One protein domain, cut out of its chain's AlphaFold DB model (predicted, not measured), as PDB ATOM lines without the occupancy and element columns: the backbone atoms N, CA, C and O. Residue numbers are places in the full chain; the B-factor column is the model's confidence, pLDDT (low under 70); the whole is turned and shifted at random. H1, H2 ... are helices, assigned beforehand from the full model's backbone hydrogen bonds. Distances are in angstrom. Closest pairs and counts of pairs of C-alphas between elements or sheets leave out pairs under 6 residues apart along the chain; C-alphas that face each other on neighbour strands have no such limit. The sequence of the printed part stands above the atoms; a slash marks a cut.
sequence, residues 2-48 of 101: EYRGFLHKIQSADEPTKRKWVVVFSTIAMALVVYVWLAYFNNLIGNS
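Overview. This is residues 2 to 48 of the 101 residues of an uncharacterized protein of Candidatus Parcubacteria bacterium (UniProt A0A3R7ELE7). One long helix, H2, makes the length of the model, and a short helix, H1, meets it near one end in a corner, as a V with unequal arms. Most of H2 sticks out: residues 22 to 46 of it stand free. The 47 printed residues hold two named helices, H1 then H2, and no named strand; the class is all helix. The whole is extended, with a radius of gyration of the C-alphas of 16.8 A and spans of 52 by 23 by 6 A.

Arrangement. H2, residues 15 to 46, and H1, residues 3 to 11, touch only at the corner by their tight link, and only just, with 3 pairs of C-alphas within 8 A. H2 touches H1 with residues 17 to 18 alone; the closest C-alphas, of Ile 10 and Lys 18, are 6.4 A apart. The helices run opposite ways at a steep tilt of 53 degrees. In H1 and H2 every O i to N i+4 pair is within hydrogen-bond range.

Along the chain. H2 measures 46.4 A from C-alpha 15 at (41.384, 68.738, 27.199) to C-alpha 46 at (14.596, 102.460, 9.922). H1 measures 12.4 A and begins at C-alpha 3, (30.076, 67.114, 10.350).

Size, cuts and confidence. The C-alphas farthest apart, of Asp 14 and Ser 48, are 51.7 A apart. The printed part has no cut. Its mean pLDDT is 74.2, with residues 2 to 18 and 45 to 48 under 70.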
ATOM      1  N   GLU A   2      29.695  65.794   6.302       54.41
ATOM      2  CA  GLU A   2      31.081  65.907   6.827       54.41
ATOM      3  C   GLU A   2      31.171  66.284   8.316       54.41
ATOM      4  O   GLU A   2      32.230  66.174   8.929       54.41
ATOM      5  N   TYR A   3      30.056  66.644   8.959       56.53
ATOM      6  CA  TYR A   3      30.076  67.114  10.350       56.53
ATOM      7  C   TYR A   3      30.490  66.036  11.364       56.53
ATOM      8  O   TYR A   3      31.106  66.346  12.381       56.53
ATOM      9  N   ARG A   4      30.215  64.753  11.084       57.03
ATOM     10  CA  ARG A   4      30.520  63.658  12.024       57.03
ATOM     11  C   ARG A   4      32.026  63.457  12.240       57.03
ATOM     12  O   ARG A   4      32.426  63.142  13.355       57.03
ATOM     13  N   GLY A   5      32.855  63.694  11.219       60.41
ATOM     14  CA  GLY A   5      34.315  63.577  11.331       60.41
ATOM     15  C   GLY A   5      34.946  64.702  12.158       60.41
ATOM     16  O   GLY A   5      35.849  64.455  12.955       60.41
ATOM     17  N   PHE A   6      34.427  65.927  12.035       60.62
ATOM     18  CA  PHE A   6      34.916  67.086  12.788       60.62
ATOM     19  C   PHE A   6      34.592  67.002  14.280       60.62
ATOM     20  O   PHE A   6      35.475  67.237  15.104       60.62
ATOM     21  N   LEU A   7      33.364  66.612  14.640       59.94
ATOM     22  CA  LEU A   7      33.004  66.442  16.050       59.94
ATOM     23  C   LEU A   7      33.836  65.343  16.719       59.94
ATOM     24  O   LEU A   7      34.293  65.536  17.842       59.94
ATOM     25  N   HIS A   8      34.097  64.233  16.022       60.22
ATOM     26  CA  HIS A   8      34.901  63.142  16.573       60.22
ATOM     27  C   HIS A   8      36.362  63.559  16.801       60.22
ATOM     28  O   HIS A   8      36.951  63.217  17.823       60.22
ATOM     29  N   LYS A   9      36.916  64.382  15.902       59.41
ATOM     30  CA  LYS A   9      38.283  64.918  15.993       59.41
ATOM     31  C   LYS A   9      38.448  65.971  17.098       59.41
ATOM     32  O   LYS A   9      39.509  66.051  17.704       59.41
ATOM     33  N   ILE A  10      37.407  66.755  17.393       59.22
ATOM     34  CA  ILE A  10      37.381  67.656  18.563       59.22
ATOM     35  C   ILE A  10      37.162  66.850  19.853       59.22
ATOM     36  O   ILE A  10      37.683  67.211  20.906       59.22
ATOM     37  N   GLN A  11      36.421  65.739  19.789       59.06
ATOM     38  CA  GLN A  11      36.145  64.891  20.946       59.06
ATOM     39  C   GLN A  11      37.358  64.067  21.402       59.06
ATOM     40  O   GLN A  11      37.500  63.862  22.609       59.06
ATOM     41  N   SER A  12      38.224  63.639  20.480       61.72
ATOM     42  CA  SER A  12      39.466  62.911  20.775       61.72
ATOM     43  C   SER A  12      40.680  63.811  21.035       61.72
ATOM     44  O   SER A  12      41.742  63.305  21.381       61.72
ATOM     45  N   ALA A  13      40.539  65.132  20.874       57.44
ATOM     46  CA  ALA A  13      41.603  66.095  21.134       57.44
ATOM     47  C   ALA A  13      41.765  66.389  22.636       57.44
ATOM     48  O   ALA A  13      40.777  66.445  23.375       57.44
ATOM     49  N   ASP A  14      43.012  66.640  23.043       61.72
ATOM     50  CA  ASP A  14      43.427  67.005  24.401       61.72
ATOM     51  C   ASP A  14      42.495  68.037  25.069       61.72
ATOM     52  O   ASP A  14      42.060  69.013  24.444       61.72
ATOM     53  N   GLU A  15      42.221  67.855  26.366       66.81
ATOM     54  CA  GLU A  15      41.384  68.738  27.199       66.81
ATOM     55  C   GLU A  15      41.619  70.253  27.002       66.81
ATOM     56  O   GLU A  15      40.632  70.989  26.855       66.81
ATOM     57  N   PRO A  16      42.866  70.773  26.923       67.38
ATOM     58  CA  PRO A  16      43.108  72.189  26.638       67.38
ATOM     59  C   PRO A  16      42.588  72.640  25.266       67.38
ATOM     60  O   PRO A  16      42.138  73.779  25.119       67.38
ATOM     61  N   THR A  17      42.617  71.766  24.262       68.69
ATOM     62  CA  THR A  17      42.146  72.065  22.905       68.69
ATOM     63  C   THR A  17      40.623  72.121  22.869       68.69
ATOM     64  O   THR A  17      40.071  73.088  22.342       68.69
ATOM     65  N   LYS A  18      39.924  71.182  23.523       69.94
ATOM     66  CA  LYS A  18      38.460  71.258  23.703       69.94
ATOM     67  C   LYS A  18      38.027  72.558  24.361       69.94
ATOM     68  O   LYS A  18      37.098  73.210  23.890       69.94
ATOM     69  N   ARG A  19      38.716  72.953  25.433       77.62
ATOM     70  CA  ARG A  19      38.371  74.162  26.187       77.62
ATOM     71  C   ARG A  19      38.514  75.423  25.330       77.62
ATOM     72  O   ARG A  19      37.635  76.279  25.373       77.62
ATOM     73  N   LYS A  20      39.556  75.503  24.494       79.88
ATOM     74  CA  LYS A  20      39.730  76.596  23.518       79.88
ATOM     75  C   LYS A  20      38.590  76.645  22.502       79.88
ATOM     76  O   LYS A  20      38.044  77.719  22.272       79.88
ATOM     77  N   TRP A  21      38.186  75.504  21.945       83.56
ATOM     78  CA  TRP A  21      37.065  75.451  21.001       83.56
ATOM     79  C   TRP A  21      35.745  75.890  21.635       83.56
ATOM     80  O   TRP A  21      35.022  76.675  21.032       83.56
ATOM     81  N   VAL A  22      35.457  75.463  22.869       85.62
ATOM     82  CA  VAL A  22      34.253  75.897  23.600       85.62
ATOM     83  C   VAL A  22      34.239  77.416  23.796       85.62
ATOM     84  O   VAL A  22      33.215  78.050  23.551       85.62
ATOM     85  N   VAL A  23      35.371  78.015  24.177       87.62
ATOM     86  CA  VAL A  23      35.488  79.476  24.340       87.62
ATOM     87  C   VAL A  23      35.281  80.203  23.009       87.62
ATOM     88  O   VAL A  23      34.562  81.200  22.961       87.62
ATOM     89  N   VAL A  24      35.856  79.694  21.917       87.62
ATOM     90  CA  VAL A  24      35.683  80.269  20.574       87.62
ATOM     91  C   VAL A  24      34.219  80.199  20.136       87.62
ATOM     92  O   VAL A  24      33.652  81.223  19.759       87.62
ATOM     93  N   PHE A  25      33.570  79.038  20.253       88.12
ATOM     94  CA  PHE A  25      32.156  78.890  19.896       88.12
ATOM     95  C   PHE A  25      31.238  79.754  20.762       88.12
ATOM     96  O   PHE A  25      30.314  80.371  20.238       88.12
ATOM     97  N   SER A  26      31.511  79.850  22.064       89.38
ATOM     98  CA  SER A  26      30.761  80.718  22.974       89.38
ATOM     99  C   SER A  26      30.898  82.192  22.589       89.38
ATOM    100  O   SER A  26      29.898  82.905  22.525       89.38
ATOM    101  N   THR A  27      32.112  82.630  22.247       92.19
ATOM    102  CA  THR A  27      32.373  84.005  21.804       92.19
ATOM    103  C   THR A  27      31.638  84.313  20.499       92.19
ATOM    104  O   THR A  27      30.986  85.348  20.388       92.19
ATOM    105  N   ILE A  28      31.681  83.393  19.529       93.12
ATOM    106  CA  ILE A  28      30.967  83.533  18.251       93.12
ATOM    107  C   ILE A  28      29.454  83.592  18.484       93.12
ATOM    108  O   ILE A  28      28.786  84.453  17.919       93.12
ATOM    109  N   ALA A  29      28.907  82.724  19.337       91.69
ATOM    110  CA  ALA A  29      27.485  82.732  19.666       91.69
ATOM    111  C   ALA A  29      27.059  84.065  20.298       91.69
ATOM    112  O   ALA A  29      26.047  84.641  19.902       91.69
ATOM    113  N   MET A  30      27.857  84.598  21.225       92.00
ATOM    114  CA  MET A  30      27.589  85.894  21.845       92.00
ATOM    115  C   MET A  30      27.649  87.036  20.818       92.00
ATOM    116  O   MET A  30      26.759  87.883  20.791       92.00
ATOM    117  N   ALA A  31      28.637  87.019  19.920       89.75
ATOM    118  CA  ALA A  31      28.747  87.991  18.832       89.75
ATOM    119  C   ALA A  31      27.554  87.921  17.863       89.75
ATOM    120  O   ALA A  31      27.060  88.960  17.433       89.75
ATOM    121  N   LEU A  32      27.049  86.719  17.562       92.31
ATOM    122  CA  LEU A  32      25.851  86.535  16.740       92.31
ATOM    123  C   LEU A  32      24.600  87.098  17.416       92.31
ATOM    124  O   LEU A  32      23.814  87.767  16.753       92.31
ATOM    125  N   VAL A  33      24.425  86.880  18.722       92.75
ATOM    126  CA  VAL A  33      23.298  87.465  19.468       92.75
ATOM    127  C   VAL A  33      23.350  88.990  19.405       92.75
ATOM    128  O   VAL A  33      22.343  89.615  19.080       92.75
ATOM    129  N   VAL A  34      24.524  89.585  19.639       89.81
ATOM    130  CA  VAL A  34      24.712  91.037  19.512       89.81
ATOM    131  C   VAL A  34      24.411  91.495  18.086       89.81
ATOM    132  O   VAL A  34      23.660  92.444  17.904       89.81
ATOM    133  N   TYR A  35      24.920  90.801  17.067       88.19
ATOM    134  CA  TYR A  35      24.652  91.130  15.666       88.19
ATOM    135  C   TYR A  35      23.155  91.102  15.328       88.19
ATOM    136  O   TYR A  35      22.649  92.027  14.696       88.19
ATOM    137  N   VAL A  36      22.429  90.080  15.787       88.38
ATOM    138  CA  VAL A  36      20.974  89.975  15.598       88.38
ATOM    139  C   VAL A  36      20.253  91.127  16.294       88.38
ATOM    140  O   VAL A  36      19.353  91.719  15.705       88.38
ATOM    141  N   TRP A  37      20.672  91.493  17.508       87.69
ATOM    142  CA  TRP A  37      20.146  92.669  18.201       87.69
ATOM    143  C   TRP A  37      20.376  93.947  17.392       87.69
ATOM    144  O   TRP A  37      19.441  94.715  17.193       87.69
ATOM    145  N   LEU A  38      21.585  94.156  16.869       81.50
ATOM    146  CA  LEU A  38      21.903  95.326  16.050       81.50
ATOM    147  C   LEU A  38      21.058  95.390  14.775       81.50
ATOM    148  O   LEU A  38      20.508  96.442  14.454       81.50
ATOM    149  N   ALA A  39      20.913  94.266  14.073       80.75
ATOM    150  CA  ALA A  39      20.076  94.176  12.882       80.75
ATOM    151  C   ALA A  39      18.600  94.468  13.202       80.75
ATOM    152  O   ALA A  39      17.936  95.191  12.460       80.75
ATOM    153  N   TYR A  40      18.109  93.953  14.331       79.50
ATOM    154  CA  TYR A  40      16.755  94.202  14.813       79.50
ATOM    155  C   TYR A  40      16.527  95.681  15.150       79.50
ATOM    156  O   TYR A  40      15.555  96.264  14.677       79.50
ATOM    157  N   PHE A  41      17.443  96.319  15.886       76.44
ATOM    158  CA  PHE A  41      17.367  97.749  16.197       76.44
ATOM    159  C   PHE A  41      17.417  98.622  14.940       76.44
ATOM    160  O   PHE A  41      16.636  99.562  14.822       76.44
ATOM    161  N   ASN A  42      18.286  98.291  13.982       75.62
ATOM    162  CA  ASN A  42      18.361  99.009  12.712       75.62
ATOM    163  C   ASN A  42      17.044  98.914  11.924       75.62
ATOM    164  O   ASN A  42      16.596  99.901  11.351       75.62
ATOM    165  N   ASN A  43      16.399  97.743  11.928       74.69
ATOM    166  CA  ASN A  43      15.098  97.566  11.289       74.69
ATOM    167  C   ASN A  43      13.979  98.324  12.023       74.69
ATOM    168  O   ASN A  43      13.163  98.974  11.378       74.69
ATOM    169  N   LEU A  44      13.970  98.297  13.361       70.00
ATOM    170  CA  LEU A  44      12.977  99.010  14.167       70.00
ATOM    171  C   LEU A  44      13.044 100.529  13.952       70.00
ATOM    172  O   LEU A  44      12.016 101.180  13.787       70.00
ATOM    173  N   ILE A  45      14.255 101.088  13.944       62.75
ATOM    174  CA  ILE A  45      14.480 102.529  13.780       62.75
ATOM    175  C   ILE A  45      14.241 102.938  12.320       62.75
ATOM    176  O   ILE A  45      13.512 103.894  12.073       62.75
ATOM    177  N   GLY A  46      14.750 102.167  11.351       58.06
ATOM    178  CA  GLY A  46      14.596 102.460   9.922       58.06
ATOM    179  C   GLY A  46      13.152 102.410   9.411       58.06
ATOM    180  O   GLY A  46      12.812 103.141   8.487       58.06
ATOM    181  N   ASN A  47      12.275 101.611  10.027       55.41
ATOM    182  CA  ASN A  47      10.850 101.573   9.670       55.41
ATOM    183  C   ASN A  47       9.990 102.611  10.413       55.41
ATOM    184  O   ASN A  47       8.804 102.734  10.108       55.41
ATOM    185  N   SER A  48      10.548 103.347  11.380       53.09
ATOM    186  CA  SER A  48       9.803 104.350  12.159       53.09
ATOM    187  C   SER A  48       9.720 105.717  11.471       53.09
ATOM    188  O   SER A  48       8.956 106.572  11.913       53.09
TER     189      SER A  48